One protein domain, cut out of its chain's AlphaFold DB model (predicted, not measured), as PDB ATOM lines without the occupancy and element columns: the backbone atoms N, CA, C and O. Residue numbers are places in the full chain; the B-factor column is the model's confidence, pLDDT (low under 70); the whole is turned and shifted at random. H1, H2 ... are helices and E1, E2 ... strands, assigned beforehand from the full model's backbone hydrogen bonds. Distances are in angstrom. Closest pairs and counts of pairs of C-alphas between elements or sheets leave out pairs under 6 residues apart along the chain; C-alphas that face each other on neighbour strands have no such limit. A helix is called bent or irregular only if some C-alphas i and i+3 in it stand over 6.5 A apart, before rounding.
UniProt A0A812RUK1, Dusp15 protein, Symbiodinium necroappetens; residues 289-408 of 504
ATOM      1  N   TYR A 289      92.650  46.726 -29.091       56.50
ATOM      2  CA  TYR A 289      92.818  46.049 -27.798       56.50
ATOM      3  C   TYR A 289      93.748  46.830 -26.861       56.50
ATOM      4  O   TYR A 289      94.968  46.840 -27.010       56.50
ATOM      5  N   PHE A 290      93.166  47.407 -25.811       63.84
ATOM      6  CA  PHE A 290      93.898  47.980 -24.682       63.84
ATOM      7  C   PHE A 290      94.192  46.901 -23.626       63.84
ATOM      8  O   PHE A 290      93.485  46.816 -22.617       63.84
ATOM      9  N   LEU A 291      95.224  46.066 -23.813       70.62
ATOM     10  CA  LEU A 291      95.618  45.125 -22.753       70.62
ATOM     11  C   LEU A 291      96.150  45.907 -21.544       70.62
ATOM     12  O   LEU A 291      97.216  46.524 -21.593       70.62
ATOM     13  N   LYS A 292      95.392  45.872 -20.446       79.50
ATOM     14  CA  LYS A 292      95.698  46.552 -19.185       79.50
ATOM     15  C   LYS A 292      95.871  45.532 -18.060       79.50
ATOM     16  O   LYS A 292      94.935  45.287 -17.298       79.50
ATOM     17  N   MET A 293      97.084  45.009 -17.916       76.88
ATOM     18  CA  MET A 293      97.462  44.138 -16.802       76.88
ATOM     19  C   MET A 293      97.883  44.994 -15.601       76.88
ATOM     20  O   MET A 293      98.941  45.627 -15.624       76.88
ATOM     21  N   ASP A 294      97.056  45.049 -14.556       81.38
ATOM     22  CA  ASP A 294      97.531  45.489 -13.239       81.38
ATOM     23  C   ASP A 294      98.332  44.344 -12.596       81.38
ATOM     24  O   ASP A 294      98.007  43.176 -12.787       81.38
ATOM     25  N   TRP A 295      99.395  44.675 -11.866       81.94
ATOM     26  CA  TRP A 295     100.238  43.708 -11.159       81.94
ATOM     27  C   TRP A 295     100.627  44.252  -9.788       81.94
ATOM     28  O   TRP A 295     100.873  45.451  -9.632       81.94
ATOM     29  N   GLU A 296     100.688  43.381  -8.784       82.31
ATOM     30  CA  GLU A 296     100.985  43.737  -7.394       82.31
ATOM     31  C   GLU A 296     101.945  42.692  -6.806       82.31
ATOM     32  O   GLU A 296     101.821  41.507  -7.104       82.31
ATOM     33  N   VAL A 297     102.926  43.125  -6.009       81.38
ATOM     34  CA  VAL A 297     103.881  42.225  -5.338       81.38
ATOM     35  C   VAL A 297     103.646  42.309  -3.839       81.38
ATOM     36  O   VAL A 297     103.687  43.395  -3.252       81.38
ATOM     37  N   HIS A 298     103.406  41.149  -3.237       80.88
ATOM     38  CA  HIS A 298     103.134  40.982  -1.818       80.88
ATOM     39  C   HIS A 298     104.216  40.091  -1.217       80.88
ATOM     40  O   HIS A 298     104.498  39.026  -1.758       80.88
ATOM     41  N   VAL A 299     104.803  40.516  -0.100       80.56
ATOM     42  CA  VAL A 299     105.757  39.702   0.663       80.56
ATOM     43  C   VAL A 299     105.030  39.206   1.904       80.56
ATOM     44  O   VAL A 299     105.010  39.865   2.938       80.56
ATOM     45  N   ALA A 300     104.338  38.076   1.761       80.00
ATOM     46  CA  ALA A 300     103.805  37.343   2.900       80.00
ATOM     47  C   ALA A 300     104.865  36.371   3.406       80.00
ATOM     48  O   ALA A 300     105.440  35.621   2.617       80.00
ATOM     49  N   VAL A 301     105.092  36.382   4.714       78.44
ATOM     50  CA  VAL A 301     105.894  35.357   5.373       78.44
ATOM     51  C   VAL A 301     104.983  34.161   5.642       78.44
ATOM     52  O   VAL A 301     103.830  34.343   6.040       78.44
ATOM     53  N   ASP A 302     105.457  32.955   5.339       73.00
ATOM     54  CA  ASP A 302     104.680  31.720   5.480       73.00
ATOM     55  C   ASP A 302     104.200  31.538   6.932       73.00
ATOM     56  O   ASP A 302     104.763  32.084   7.880       73.00
ATOM     57  N   GLY A 303     103.095  30.827   7.132       75.00
ATOM     58  CA  GLY A 303     102.445  30.703   8.436       75.00
ATOM     59  C   GLY A 303     101.763  31.973   8.974       75.00
ATOM     60  O   GLY A 303     100.980  31.857   9.919       75.00
ATOM     61  N   ASP A 304     101.950  33.161   8.387       79.94
ATOM     62  CA  ASP A 304     101.047  34.282   8.669       79.94
ATOM     63  C   ASP A 304      99.623  33.884   8.236       79.94
ATOM     64  O   ASP A 304      99.406  33.226   7.219       79.94
ATOM     65  N   LYS A 305      98.610  34.365   8.959       76.75
ATOM     66  CA  LYS A 305      97.205  34.325   8.516       76.75
ATOM     67  C   LYS A 305      97.013  34.966   7.132       76.75
ATOM     68  O   LYS A 305      96.021  34.668   6.459       76.75
ATOM     69  N   SER A 306      97.924  35.859   6.732       74.56
ATOM     70  CA  SER A 306      97.993  36.454   5.395       74.56
ATOM     71  C   SER A 306      98.781  35.647   4.356       74.56
ATOM     72  O   SER A 306      98.685  35.975   3.177       74.56
ATOM     73  N   TYR A 307      99.514  34.591   4.719       77.38
ATOM     74  CA  TYR A 307     100.113  33.724   3.708       77.38
ATOM     75  C   TYR A 307      99.028  32.984   2.923       77.38
ATOM     76  O   TYR A 307      98.021  32.539   3.480       77.38
ATOM     77  N   ARG A 308      99.231  32.883   1.614       77.81
ATOM     78  CA  ARG A 308      98.428  32.116   0.661       77.81
ATOM     79  C   ARG A 308      99.367  31.610  -0.419       77.81
ATOM     80  O   ARG A 308     100.326  32.307  -0.759       77.81
ATOM     81  N   THR A 309      99.086  30.438  -0.975       81.69
ATOM     82  CA  THR A 309      99.846  29.964  -2.139       81.69
ATOM     83  C   THR A 309      99.563  30.850  -3.358       81.69
ATOM     84  O   THR A 309      98.565  31.574  -3.404       81.69
ATOM     85  N   ALA A 310     100.430  30.795  -4.373       74.38
ATOM     86  CA  ALA A 310     100.171  31.487  -5.636       74.38
ATOM     87  C   ALA A 310      98.832  31.043  -6.258       74.38
ATOM     88  O   ALA A 310      98.072  31.883  -6.733       74.38
ATOM     89  N   ASP A 311      98.518  29.748  -6.176       79.19
ATOM     90  CA  ASP A 311      97.287  29.168  -6.713       79.19
ATOM     91  C   ASP A 311      96.045  29.651  -5.942       79.19
ATOM     92  O   ASP A 311      95.073  30.068  -6.564       79.19
ATOM     93  N   GLU A 312      96.093  29.705  -4.603       82.88
ATOM     94  CA  GLU A 312      95.018  30.278  -3.772       82.88
ATOM     95  C   GLU A 312      94.801  31.773  -4.060       82.88
ATOM     96  O   GLU A 312      93.666  32.252  -4.072       82.88
ATOM     97  N   LEU A 313      95.877  32.535  -4.293       79.19
ATOM     98  CA  LEU A 313      95.783  33.952  -4.656       79.19
ATOM     99  C   LEU A 313      95.160  34.143  -6.043       79.19
ATOM    100  O   LEU A 313      94.351  35.053  -6.212       79.19
ATOM    101  N   ILE A 314      95.507  33.290  -7.010       74.88
ATOM    102  CA  ILE A 314      94.930  33.294  -8.359       74.88
ATOM    103  C   ILE A 314      93.453  32.885  -8.312       74.88
ATOM    104  O   ILE A 314      92.623  33.576  -8.898       74.88
ATOM    105  N   GLU A 315      93.099  31.823  -7.582       81.56
ATOM    106  CA  GLU A 315      91.711  31.378  -7.416       81.56
ATOM    107  C   GLU A 315      90.858  32.491  -6.792       81.56
ATOM    108  O   GLU A 315      89.874  32.923  -7.396       81.56
ATOM    109  N   VAL A 316      91.271  33.042  -5.647       81.06
ATOM    110  CA  VAL A 316      90.524  34.114  -4.968       81.06
ATOM    111  C   VAL A 316      90.436  35.383  -5.826       81.06
ATOM    112  O   VAL A 316      89.361  35.975  -5.905       81.06
ATOM    113  N   ALA A 317      91.504  35.778  -6.528       76.12
ATOM    114  CA  ALA A 317      91.465  36.924  -7.443       76.12
ATOM    115  C   ALA A 317      90.638  36.663  -8.720       76.12
ATOM    116  O   ALA A 317      90.178  37.615  -9.344       76.12
ATOM    117  N   SER A 318      90.425  35.402  -9.112       77.69
ATOM    118  CA  SER A 318      89.533  35.030 -10.223       77.69
ATOM    119  C   SER A 318      88.051  35.027  -9.828       77.69
ATOM    120  O   SER A 318      87.185  35.234 -10.679       77.69
ATOM    121  N   LEU A 319      87.765  34.816  -8.537       80.19
ATOM    122  CA  LEU A 319      86.421  34.828  -7.954       80.19
ATOM    123  C   LEU A 319      85.982  36.233  -7.503       80.19
ATOM    124  O   LEU A 319      84.784  36.516  -7.468       80.19
ATOM    125  N   ASP A 320      86.926  37.122  -7.172       76.50
ATOM    126  CA  ASP A 320      86.645  38.529  -6.878       76.50
ATOM    127  C   ASP A 320      86.497  39.357  -8.170       76.50
ATOM    128  O   ASP A 320      87.371  39.383  -9.039       76.50
ATOM    129  N   ASN A 321      85.394  40.105  -8.271       56.62
ATOM    130  CA  ASN A 321      85.052  40.931  -9.433       56.62
ATOM    131  C   ASN A 321      86.080  42.039  -9.720       56.62
ATOM    132  O   ASN A 321      86.090  42.590 -10.820       56.62
ATOM    133  N   GLU A 322      86.922  42.399  -8.746       72.81
ATOM    134  CA  GLU A 322      87.945  43.430  -8.921       72.81
ATOM    135  C   GLU A 322      89.310  42.916  -9.420       72.81
ATOM    136  O   GLU A 322      90.166  43.749  -9.726       72.81
ATOM    137  N   GLN A 323      89.527  41.595  -9.517       73.69
ATOM    138  CA  GLN A 323      90.806  40.973  -9.923       73.69
ATOM    139  C   GLN A 323      92.025  41.441  -9.100       73.69
ATOM    140  O   GLN A 323      93.131  41.615  -9.620       73.69
ATOM    141  N   LYS A 324      91.823  41.678  -7.800       77.62
ATOM    142  CA  LYS A 324      92.860  42.131  -6.861       77.62
ATOM    143  C   LYS A 324      93.285  40.998  -5.937       77.62
ATOM    144  O   LYS A 324      92.513  40.088  -5.649       77.62
ATOM    145  N   ALA A 325      94.500  41.103  -5.408       78.00
ATOM    146  CA  ALA A 325      94.922  40.261  -4.299       78.00
ATOM    147  C   ALA A 325      94.017  40.526  -3.069       78.00
ATOM    148  O   ALA A 325      93.732  41.693  -2.772       78.00
ATOM    149  N   PRO A 326      93.560  39.484  -2.348       83.31
ATOM    150  CA  PRO A 326      92.561  39.625  -1.292       83.31
ATOM    151  C   PRO A 326      93.005  40.548  -0.150       83.31
ATOM    152  O   PRO A 326      94.188  40.662   0.179       83.31
ATOM    153  N   ALA A 327      92.034  41.174   0.522       84.94
ATOM    154  CA  ALA A 327      92.284  42.159   1.580       84.94
ATOM    155  C   ALA A 327      93.185  41.645   2.726       84.94
ATOM    156  O   ALA A 327      93.905  42.434   3.337       84.94
ATOM    157  N   SER A 328      93.206  40.330   2.978       83.44
ATOM    158  CA  SER A 328      94.117  39.679   3.930       83.44
ATOM    159  C   SER A 328      95.600  39.893   3.607       83.44
ATOM    160  O   SER A 328      96.401  40.006   4.533       83.44
ATOM    161  N   VAL A 329      95.967  39.975   2.323       84.25
ATOM    162  CA  VAL A 329      97.360  40.127   1.857       84.25
ATOM    163  C   VAL A 329      97.689  41.557   1.429       84.25
ATOM    164  O   VAL A 329      98.858  41.904   1.256       84.25
ATOM    165  N   ALA A 330      96.680  42.425   1.304       83.69
ATOM    166  CA  ALA A 330      96.842  43.825   0.911       83.69
ATOM    167  C   ALA A 330      97.761  44.627   1.856       83.69
ATOM    168  O   ALA A 330      98.444  45.543   1.399       83.69
ATOM    169  N   LYS A 331      97.833  44.245   3.143       82.44
ATOM    170  CA  LYS A 331      98.775  44.814   4.126       82.44
ATOM    171  C   LYS A 331     100.256  44.545   3.807       82.44
ATOM    172  O   LYS A 331     101.101  45.348   4.176       82.44
ATOM    173  N   ASN A 332     100.561  43.473   3.074       81.44
ATOM    174  CA  ASN A 332     101.927  43.044   2.742       81.44
ATOM    175  C   ASN A 332     102.398  43.544   1.362       81.44
ATOM    176  O   ASN A 332     103.391  43.054   0.816       81.44
ATOM    177  N   ARG A 333     101.646  44.455   0.736       82.25
ATOM    178  CA  ARG A 333     101.926  44.936  -0.616       82.25
ATOM    179  C   ARG A 333     103.126  45.882  -0.626       82.25
ATOM    180  O   ARG A 333     103.015  47.039  -0.226       82.25
ATOM    181  N   VAL A 334     104.230  45.421  -1.202       79.12
ATOM    182  CA  VAL A 334     105.454  46.208  -1.413       79.12
ATOM    183  C   VAL A 334     105.258  47.219  -2.546       79.12
ATOM    184  O   VAL A 334     105.468  48.423  -2.389       79.12
ATOM    185  N   ILE A 335     104.836  46.732  -3.712       80.56
ATOM    186  CA  ILE A 335     104.766  47.519  -4.947       80.56
ATOM    187  C   ILE A 335     103.587  47.065  -5.812       80.56
ATOM    188  O   ILE A 335     102.899  46.080  -5.543       80.56
ATOM    189  N   GLY A 336     103.319  47.814  -6.871       82.31
ATOM    190  CA  GLY A 336     102.613  47.302  -8.032       82.31
ATOM    191  C   GLY A 336     102.675  48.292  -9.183       82.31
ATOM    192  O   GLY A 336     103.318  49.341  -9.100       82.31
ATOM    193  N   GLY A 337     101.958  47.993 -10.251       81.88
ATOM    194  CA  GLY A 337     101.875  48.847 -11.419       81.88
ATOM    195  C   GLY A 337     100.746  48.442 -12.345       81.88
ATOM    196  O   GLY A 337      99.934  47.575 -12.040       81.88
ATOM    197  N   THR A 338     100.713  49.103 -13.492       81.00
ATOM    198  CA  THR A 338      99.851  48.769 -14.618       81.00
ATOM    199  C   THR A 338     100.734  48.675 -15.857       81.00
ATOM    200  O   THR A 338     101.308  49.686 -16.264       81.00
ATOM    201  N   VAL A 339     100.840  47.503 -16.477       74.75
ATOM    202  CA  VAL A 339     101.301  47.392 -17.867       74.75
ATOM    203  C   VAL A 339     100.119  47.762 -18.761       74.75
ATOM    204  O   VAL A 339      99.017  47.240 -18.582       74.75
ATOM    205  N   LYS A 340     100.324  48.690 -19.697       75.12
ATOM    206  CA  LYS A 340      99.334  49.063 -20.708       75.12
ATOM    207  C   LYS A 340      99.906  48.896 -22.102       75.12
ATOM    208  O   LYS A 340     100.855  49.581 -22.469       75.12
ATOM    209  N   ILE A 341      99.256  48.071 -22.902       69.81
ATOM    210  CA  ILE A 341      99.403  48.094 -24.355       69.81
ATOM    211  C   ILE A 341      98.364  49.095 -24.850       69.81
ATOM    212  O   ILE A 341      97.201  49.023 -24.444       69.81
ATOM    213  N   ARG A 342      98.813  50.121 -25.579       61.03
ATOM    214  CA  ARG A 342      97.958  51.267 -25.924       61.03
ATOM    215  C   ARG A 342      97.099  50.996 -27.152       61.03
ATOM    216  O   ARG A 342      95.939  51.364 -27.134       61.03
ATOM    217  N   GLU A 343      97.658  50.302 -28.131       60.59
ATOM    218  CA  GLU A 343      96.981  49.797 -29.319       60.59
ATOM    219  C   GLU A 343      97.627  48.458 -29.688       60.59
ATOM    220  O   GLU A 343      98.850  48.361 -29.793       60.59
ATOM    221  N   PHE A 344      96.803  47.434 -29.898       59.34
ATOM    222  CA  PHE A 344      97.144  46.318 -30.778       59.34
ATOM    223  C   PHE A 344      96.449  46.548 -32.114       59.34
ATOM    224  O   PHE A 344      95.415  45.937 -32.379       59.34
ATOM    225  N   SER A 345      97.011  47.401 -32.969       56.00
ATOM    226  CA  SER A 345      96.619  47.351 -34.374       56.00
ATOM    227  C   SER A 345      97.030  45.988 -34.929       56.00
ATOM    228  O   SER A 345      98.213  45.655 -34.969       56.00
ATOM    229  N   SER A 346      96.059  45.183 -35.365       54.66
ATOM    230  CA  SER A 346      96.333  43.936 -36.091       54.66
ATOM    231  C   SER A 346      96.853  44.177 -37.514       54.66
ATOM    232  O   SER A 346      97.226  43.226 -38.198       54.66
ATOM    233  N   GLU A 347      96.847  45.432 -37.977       55.41
ATOM    234  CA  GLU A 347      97.365  45.840 -39.286       55.41
ATOM    235  C   GLU A 347      98.842  46.267 -39.206       55.41
ATOM    236  O   GLU A 347      99.599  46.050 -40.154       55.41
ATOM    237  N   GLU A 348      99.279  46.800 -38.058       60.22
ATOM    238  CA  GLU A 348     100.666  47.203 -37.808       60.22
ATOM    239  C   GLU A 348     101.423  46.150 -36.987       60.22
ATOM    240  O   GLU A 348     101.470  46.183 -35.755       60.22
ATOM    241  N   ILE A 349     102.088  45.227 -37.688       62.72
ATOM    242  CA  ILE A 349     103.184  44.459 -37.088       62.72
ATOM    243  C   ILE A 349     104.354  45.440 -36.875       62.72
ATOM    244  O   ILE A 349     104.855  45.978 -37.869       62.72
ATOM    245  N   PRO A 350     104.802  45.698 -35.630       67.88
ATOM    246  CA  PRO A 350     105.928  46.593 -35.369       67.88
ATOM    247  C   PRO A 350     107.203  46.088 -36.060       67.88
ATOM    248  O   PRO A 350     107.431  44.882 -36.146       67.88
ATOM    249  N   ALA A 351     108.041  47.008 -36.550       66.38
ATOM    250  CA  ALA A 351     109.178  46.685 -37.421       66.38
ATOM    251  C   ALA A 351     110.176  45.691 -36.792       66.38
ATOM    252  O   ALA A 351     110.631  44.769 -37.466       66.38
ATOM    253  N   ASP A 352     110.438  45.840 -35.492       76.31
ATOM    254  CA  ASP A 352     111.320  44.972 -34.698       76.31
ATOM    255  C   ASP A 352     110.555  43.819 -34.011       76.31
ATOM    256  O   ASP A 352     111.064  43.160 -33.105       76.31
ATOM    257  N   GLY A 353     109.281  43.624 -34.365       68.69
ATOM    258  CA  GLY A 353     108.354  42.679 -33.738       68.69
ATOM    259  C   GLY A 353     107.868  43.070 -32.332       68.69
ATOM    260  O   GLY A 353     106.853  42.556 -31.872       68.69
ATOM    261  N   GLN A 354     108.523  44.010 -31.647       67.88
ATOM    262  CA  GLN A 354     108.146  44.419 -30.291       67.88
ATOM    263  C   GLN A 354     107.098  45.543 -30.285       67.88
ATOM    264  O   GLN A 354     107.356  46.652 -30.749       67.88
ATOM    265  N   TRP A 355     105.924  45.290 -29.697       69.00
ATOM    266  CA  TRP A 355     104.930  46.345 -29.445       69.00
ATOM    267  C   TRP A 355     105.402  47.321 -28.351       69.00
ATOM    268  O   TRP A 355     105.992  46.881 -27.359       69.00
ATOM    269  N   PRO A 356     105.093  48.628 -28.461       66.38
ATOM    270  CA  PRO A 356     105.448  49.632 -27.458       66.38
ATOM    271  C   PRO A 356     104.591  49.492 -26.183       66.38
ATOM    272  O   PRO A 356     103.546  50.127 -26.018       66.38
ATOM    273  N   LEU A 357     105.044  48.644 -25.257       67.88
ATOM    274  CA  LEU A 357     104.385  48.391 -23.974       67.88
ATOM    275  C   LEU A 357     104.632  49.551 -22.985       67.88
ATOM    276  O   LEU A 357     105.749  49.766 -22.514       67.88
ATOM    277  N   LEU A 358     103.583  50.281 -22.598       71.50
ATOM    278  CA  LEU A 358     103.672  51.390 -21.641       71.50
ATOM    279  C   LEU A 358     103.480  50.900 -20.201       71.50
ATOM    280  O   LEU A 358     102.354  50.710 -19.732       71.50
ATOM    281  N   VAL A 359     104.576  50.739 -19.457       68.12
ATOM    282  CA  VAL A 359     104.522  50.339 -18.043       68.12
ATOM    283  C   VAL A 359     104.418  51.558 -17.123       68.12
ATOM    284  O   VAL A 359     105.316  52.392 -17.065       68.12
ATOM    285  N   LYS A 360     103.339  51.643 -16.334       77.06
ATOM    286  CA  LYS A 360     103.184  52.626 -15.251       77.06
ATOM    287  C   LYS A 360     103.300  51.951 -13.888       77.06
ATOM    288  O   LYS A 360     102.313  51.453 -13.344       77.06
ATOM    289  N   VAL A 361     104.498  51.977 -13.309       72.75
ATOM    290  CA  VAL A 361     104.732  51.562 -11.917       72.75
ATOM    291  C   VAL A 361     104.047  52.549 -10.958       72.75
ATOM    292  O   VAL A 361     104.041  53.758 -11.193       72.75
ATOM    293  N   LYS A 362     103.452  52.041  -9.876       73.31
ATOM    294  CA  LYS A 362     102.839  52.815  -8.787       73.31
ATOM    295  C   LYS A 362     103.541  52.448  -7.477       73.31
ATOM    296  O   LYS A 362     103.087  51.563  -6.751       73.31
ATOM    297  N   ARG A 363     104.651  53.127  -7.168       68.62
ATOM    298  CA  ARG A 363     105.309  53.000  -5.857       68.62
ATOM    299  C   ARG A 363     104.313  53.430  -4.767       68.62
ATOM    300  O   ARG A 363     103.738  54.514  -4.857       68.62
ATOM    301  N   ARG A 364     104.065  52.557  -3.785       60.91
ATOM    302  CA  ARG A 364     103.212  52.832  -2.609       60.91
ATOM    303  C   ARG A 364     104.001  52.906  -1.308       60.91
ATOM    304  O   ARG A 364     103.555  53.584  -0.388       60.91
ATOM    305  N   TYR A 365     105.140  52.221  -1.238       62.28
ATOM    306  CA  TYR A 365     105.964  52.179  -0.043       62.28
ATOM    307  C   TYR A 365     106.575  53.558   0.243       62.28
ATOM    308  O   TYR A 365     107.372  54.075  -0.538       62.28
ATOM    309  N   LYS A 366     106.169  54.144   1.369       58.62
ATOM    310  CA  LYS A 366     106.893  55.196   2.082       58.62
ATOM    311  C   LYS A 366     107.329  54.584   3.410       58.62
ATOM    312  O   LYS A 366     106.638  54.752   4.407       58.62
ATOM    313  N   GLY A 367     108.387  53.781   3.378       59.06
ATOM    314  CA  GLY A 367     109.025  53.332   4.612       59.06
ATOM    315  C   GLY A 367     109.762  54.496   5.262       59.06
ATOM    316  O   GLY A 367     110.278  55.363   4.553       59.06
ATOM    317  N   ASP A 368     109.825  54.504   6.588       57.50
ATOM    318  CA  ASP A 368     110.749  55.376   7.307       57.50
ATOM    319  C   ASP A 368     112.202  54.988   6.975       57.50
ATOM    320  O   ASP A 368     112.501  53.833   6.660       57.50
ATOM    321  N   ASN A 369     113.115  55.961   7.036       55.75
ATOM    322  CA  ASN A 369     114.448  55.904   6.405       55.75
ATOM    323  C   ASN A 369     115.390  54.772   6.887       55.75
ATOM    324  O   ASN A 369     116.481  54.623   6.346       55.75
ATOM    325  N   ALA A 370     115.010  53.992   7.901       54.09
ATOM    326  CA  ALA A 370     115.863  52.995   8.549       54.09
ATOM    327  C   ALA A 370     116.264  51.805   7.650       54.09
ATOM    328  O   ALA A 370     117.257  51.147   7.944       54.09
ATOM    329  N   ASP A 371     115.518  51.530   6.572       72.25
ATOM    330  CA  ASP A 371     115.694  50.329   5.738       72.25
ATOM    331  C   ASP A 371     115.929  50.621   4.239       72.25
ATOM    332  O   ASP A 371     115.639  49.795   3.369       72.25
ATOM    333  N   GLU A 372     116.497  51.789   3.913       76.50
ATOM    334  CA  GLU A 372     116.766  52.221   2.527       76.50
ATOM    335  C   GLU A 372     117.569  51.183   1.715       76.50
ATOM    336  O   GLU A 372     117.271  50.943   0.544       76.50
ATOM    337  N   ALA A 373     118.543  50.504   2.333       79.06
ATOM    338  CA  ALA A 373     119.348  49.476   1.670       79.06
ATOM    339  C   ALA A 373     118.519  48.244   1.251       79.06
ATOM    340  O   ALA A 373     118.599  47.817   0.095       79.06
ATOM    341  N   LYS A 374     117.674  47.715   2.153       74.81
ATOM    342  CA  LYS A 374     116.746  46.614   1.838       74.81
ATOM    343  C   LYS A 374     115.732  47.054   0.785       74.81
ATOM    344  O   LYS A 374     115.459  46.317  -0.159       74.81
ATOM    345  N   PHE A 375     115.213  48.278   0.905       74.44
ATOM    346  CA  PHE A 375     114.276  48.832  -0.068       74.44
ATOM    347  C   PHE A 375     114.903  48.949  -1.466       74.44
ATOM    348  O   PHE A 375     114.273  48.568  -2.446       74.44
ATOM    349  N   LYS A 376     116.166  49.374  -1.573       79.75
ATOM    350  CA  LYS A 376     116.900  49.466  -2.845       79.75
ATOM    351  C   LYS A 376     117.125  48.099  -3.505       79.75
ATOM    352  O   LYS A 376     116.922  47.978  -4.711       79.75
ATOM    353  N   GLN A 377     117.473  47.068  -2.732       80.81
ATOM    354  CA  GLN A 377     117.537  45.681  -3.225       80.81
ATOM    355  C   GLN A 377     116.160  45.185  -3.695       80.81
ATOM    356  O   GLN A 377     116.035  44.548  -4.740       80.81
ATOM    357  N   LEU A 378     115.106  45.522  -2.951       75.00
ATOM    358  CA  LEU A 378     113.731  45.158  -3.269       75.00
ATOM    359  C   LEU A 378     113.216  45.877  -4.531       75.00
ATOM    360  O   LEU A 378     112.531  45.252  -5.340       75.00
ATOM    361  N   GLU A 379     113.598  47.137  -4.768       74.69
ATOM    362  CA  GLU A 379     113.338  47.830  -6.039       74.69
ATOM    363  C   GLU A 379     114.072  47.163  -7.211       74.69
ATOM    364  O   GLU A 379     113.450  46.948  -8.250       74.69
ATOM    365  N   GLN A 380     115.339  46.760  -7.042       82.25
ATOM    366  CA  GLN A 380     116.099  46.025  -8.066       82.25
ATOM    367  C   GLN A 380     115.451  44.675  -8.413       82.25
ATOM    368  O   GLN A 380     115.280  44.357  -9.591       82.25
ATOM    369  N   LEU A 381     115.021  43.901  -7.408       78.06
ATOM    370  CA  LEU A 381     114.282  42.650  -7.615       78.06
ATOM    371  C   LEU A 381     112.937  42.889  -8.320       78.06
ATOM    372  O   LEU A 381     112.572  42.136  -9.222       78.06
ATOM    373  N   CYS A 382     112.213  43.952  -7.962       73.19
ATOM    374  CA  CYS A 382     110.951  44.309  -8.614       73.19
ATOM    375  C   CYS A 382     111.146  44.804 -10.057       73.19
ATOM    376  O   CYS A 382     110.283  44.567 -10.901       73.19
ATOM    377  N   GLU A 383     112.262  45.467 -10.365       78.06
ATOM    378  CA  GLU A 383     112.633  45.878 -11.722       78.06
ATOM    379  C   GLU A 383     113.016  44.669 -12.591       78.06
ATOM    380  O   GLU A 383     112.482  44.525 -13.692       78.06
ATOM    381  N   ALA A 384     113.824  43.738 -12.072       81.31
ATOM    382  CA  ALA A 384     114.140  42.480 -12.751       81.31
ATOM    383  C   ALA A 384     112.892  41.599 -12.974       81.31
ATOM    384  O   ALA A 384     112.708  41.030 -14.052       81.31
ATOM    385  N   LEU A 385     111.993  41.522 -11.985       75.12
ATOM    386  CA  LEU A 385     110.722  40.804 -12.103       75.12
ATOM    387  C   LEU A 385     109.798  41.453 -13.144       75.12
ATOM    388  O   LEU A 385     109.213  40.744 -13.960       75.12
ATOM    389  N   ARG A 386     109.695  42.791 -13.155       74.81
ATOM    390  CA  ARG A 386     108.945  43.552 -14.170       74.81
ATOM    391  C   ARG A 386     109.456  43.240 -15.574       74.81
ATOM    392  O   ARG A 386     108.645  42.979 -16.456       74.81
ATOM    393  N   GLU A 387     110.771  43.260 -15.767       80.12
ATOM    394  CA  GLU A 387     111.408  43.011 -17.061       80.12
ATOM    395  C   GLU A 387     111.173  41.574 -17.550       80.12
ATOM    396  O   GLU A 387     110.820  41.341 -18.705       80.12
ATOM    397  N   ARG A 388     111.247  40.590 -16.647       79.62
ATOM    398  CA  ARG A 388     110.930  39.196 -16.981       79.62
ATOM    399  C   ARG A 388     109.448  38.991 -17.308       79.62
ATOM    400  O   ARG A 388     109.136  38.331 -18.295       79.62
ATOM    401  N   LEU A 389     108.534  39.576 -16.528       73.94
ATOM    402  CA  LEU A 389     107.091  39.544 -16.810       73.94
ATOM    403  C   LEU A 389     106.770  40.176 -18.171       73.94
ATOM    404  O   LEU A 389     105.959  39.642 -18.921       73.94
ATOM    405  N   PHE A 390     107.429  41.285 -18.507       76.50
ATOM    406  CA  PHE A 390     107.318  41.967 -19.796       76.50
ATOM    407  C   PHE A 390     107.744  41.050 -20.954       76.50
ATOM    408  O   PHE A 390     106.991  40.893 -21.915       76.50
ATOM    409  N   GLN A 391     108.893  40.377 -20.831       82.00
ATOM    410  CA  GLN A 391     109.389  39.434 -21.839       82.00
ATOM    411  C   GLN A 391     108.485  38.201 -22.003       82.00
ATOM    412  O   GLN A 391     108.226  37.791 -23.133       82.00
ATOM    413  N   GLU A 392     107.967  37.612 -20.919       79.88
ATOM    414  CA  GLU A 392     107.034  36.475 -21.024       79.88
ATOM    415  C   GLU A 392     105.661  36.887 -21.583       79.88
ATOM    416  O   GLU A 392     105.069  36.141 -22.367       79.88
ATOM    417  N   VAL A 393     105.176  38.096 -21.268       75.81
ATOM    418  CA  VAL A 393     103.977  38.667 -21.903       75.81
ATOM    419  C   VAL A 393     104.209  38.874 -23.401       75.81
ATOM    420  O   VAL A 393     103.382  38.421 -24.188       75.81
ATOM    421  N   GLN A 394     105.337  39.460 -23.824       77.06
ATOM    422  CA  GLN A 394     105.674  39.586 -25.249       77.06
ATOM    423  C   GLN A 394     105.718  38.218 -25.948       77.06
ATOM    424  O   GLN A 394     105.054  38.048 -26.965       77.06
ATOM    425  N   LYS A 395     106.423  37.220 -25.392       81.12
ATOM    426  CA  LYS A 395     106.481  35.855 -25.957       81.12
ATOM    427  C   LYS A 395     105.097  35.217 -26.087       81.12
ATOM    428  O   LYS A 395     104.798  34.615 -27.112       81.12
ATOM    429  N   THR A 396     104.249  35.361 -25.070       75.69
ATOM    430  CA  THR A 396     102.895  34.781 -25.068       75.69
ATOM    431  C   THR A 396     102.001  35.456 -26.112       75.69
ATOM    432  O   THR A 396     101.268  34.775 -26.823       75.69
ATOM    433  N   LEU A 397     102.109  36.781 -26.262       72.62
ATOM    434  CA  LEU A 397     101.417  37.543 -27.306       72.62
ATOM    435  C   LEU A 397     101.899  37.179 -28.715       72.62
ATOM    436  O   LEU A 397     101.079  37.077 -29.623       72.62
ATOM    437  N   PHE A 398     103.202  36.941 -28.891       74.31
ATOM    438  CA  PHE A 398     103.770  36.431 -30.138       74.31
ATOM    439  C   PHE A 398     103.209  35.056 -30.499       74.31
ATOM    440  O   PHE A 398     102.697  34.900 -31.601       74.31
ATOM    441  N   VAL A 399     103.245  34.087 -29.576       76.88
ATOM    442  CA  VAL A 399     102.707  32.736 -29.817       76.88
ATOM    443  C   VAL A 399     101.213  32.794 -30.137       76.88
ATOM    444  O   VAL A 399     100.774  32.180 -31.102       76.88
ATOM    445  N   TRP A 400     100.438  33.592 -29.395       75.12
ATOM    446  CA  TRP A 400      99.017  33.804 -29.678       75.12
ATOM    447  C   TRP A 400      98.781  34.416 -31.069       75.12
ATOM    448  O   TRP A 400      97.896  33.971 -31.798       75.12
ATOM    449  N   LEU A 401      99.597  35.393 -31.480       67.69
ATOM    450  CA  LEU A 401      99.509  35.983 -32.816       67.69
ATOM    451  C   LEU A 401      99.924  34.990 -33.914       67.69
ATOM    452  O   LEU A 401      99.269  34.942 -34.953       67.69
ATOM    453  N   GLU A 402     100.966  34.184 -33.701       70.62
ATOM    454  CA  GLU A 402     101.381  33.121 -34.625       70.62
ATOM    455  C   GLU A 402     100.312  32.028 -34.756       70.62
ATOM    456  O   GLU A 402     100.049  31.577 -35.869       70.62
ATOM    457  N   GLU A 403      99.633  31.651 -33.668       70.69
ATOM    458  CA  GLU A 403      98.480  30.745 -33.702       70.69
ATOM    459  C   GLU A 403      97.310  31.371 -34.479       70.69
ATOM    460  O   GLU A 403      96.786  30.751 -35.408       70.69
ATOM    461  N   CYS A 404      96.935  32.624 -34.194       60.84
ATOM    462  CA  CYS A 404      95.868  33.323 -34.917       60.84
ATOM    463  C   CYS A 404      96.174  33.501 -36.416       60.84
ATOM    464  O   CYS A 404      95.308  33.238 -37.253       60.84
ATOM    465  N   ILE A 405      97.396  33.903 -36.781       62.59
ATOM    466  CA  ILE A 405      97.821  34.021 -38.184       62.59
ATOM    467  C   ILE A 405      97.902  32.632 -38.831       62.59
ATOM    468  O   ILE A 405      97.410  32.456 -39.947       62.59
ATOM    469  N   GLY A 406      98.439  31.631 -38.133       54.50
ATOM    470  CA  GLY A 406      98.544  30.247 -38.598       54.50
ATOM    471  C   GLY A 406      97.185  29.614 -38.903       54.50
ATOM    472  O   GLY A 406      97.040  28.940 -39.922       54.50
ATOM    473  N   ILE A 407      96.156  29.918 -38.106       51.69
ATOM    474  CA  ILE A 407      94.760  29.521 -38.357       51.69
ATOM    475  C   ILE A 407      94.203  30.163 -39.646       51.69
ATOM    476  O   ILE A 407      93.407  29.539 -40.347       51.69
ATOM    477  N   THR A 408      94.656  31.366 -40.027       48.00
ATOM    478  CA  THR A 408      94.341  31.962 -41.348       48.00
ATOM    479  C   THR A 408      95.228  31.441 -42.492       48.00
ATOM    480  O   THR A 408      95.010  31.787 -43.656       48.00
TER     481      THR A 408
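AT A GLANCE: This is residues 289 to 408 of the 504 residues of the protein "Dusp15 protein" of Symbiodinium necroappetens (UniProt A0A812RUK1). Picture a small sheet of three strands, E1, E2 and E3, with one very long helix, H3, laid slantwise over one face and sticking out at both ends with its residues 369 to 374 and 402 to 407. Two shorter helices, H1 and H2, lie past the E1 edge of the sheet, and only H2 grazes it. The printed part has 120 residues, with named elements in the order E1, H1, H2, E2, E3, H3; the sheet runs E1, E2, E3, all antiparallel, and the class is mixed, helices and strands. The whole is loose, with a radius of gyration of the C-alphas of 17.3 A, and elongated, spanning 54 by 33 by 19 A; H3 makes its length.

IN THESE COORDINATES: Find C-alpha 292 at (95.698, 46.552, -19.185); from there E1, residues 292 to 298, runs 19.7 A. Further on come H1, residues 310 to 319, 14.3 A long, and H2, residues 327 to 330, 4.9 A. E2, residues 333 to 341, starts with C-alpha 333 at (101.926, 44.936, -0.616) and covers 24.1 A; E3, residues 357 to 361, covers 12.5 A. H3, residues 369 to 407, runs 55.6 A to C-alpha 407 at (94.760, 29.521, -38.357). It is irregular, with C-alphas 370 and 373 8.5 A apart, and has a kink of 37 degrees near residue 376.

HOW THE PARTS SIT: Look first at the inner strand E2. E1 is its antiparallel neighbour at 165 degrees, with N 295 and O 337 3.0 A apart, within hydrogen-bond range. E2 and E3 form a hairpin, antiparallel at 156 degrees, with N 338 and O 360 within range at 2.8 A. H3 is on the sheet at a height of 8.7 A, over E2 and, only just, with 3 C-alphas, over E3. On the local plane it stands at 31 degrees to E2, only just slantwise to the strands; their closest C-alphas, of Ile 335 and Cys 382, are 7.9 A apart. H2 only grazes the sheet with residues 329 to 330; the closest C-alphas of E1 and H2, those of His 298 and Val 329, are 6.9 A apart. H1 is not on the sheet and is apart from H2 and H3. Every O i to N i+4 pair is within range in H1 and 33 of 35 in H3; H2 is too short for such a pair.

THE WHOLE: The two C-alphas farthest apart, those of Ala 370 and Thr 408, are 58.3 A apart. The printed part has no cut. The links E1 to H1 and E2 to E3 are long; in the second, residues 347 to 352 stand free. Mean pLDDT of the printed part is 73.2; among the low stretches under 70 are residues 341 to 351, 363 to 370 and 404 to 408.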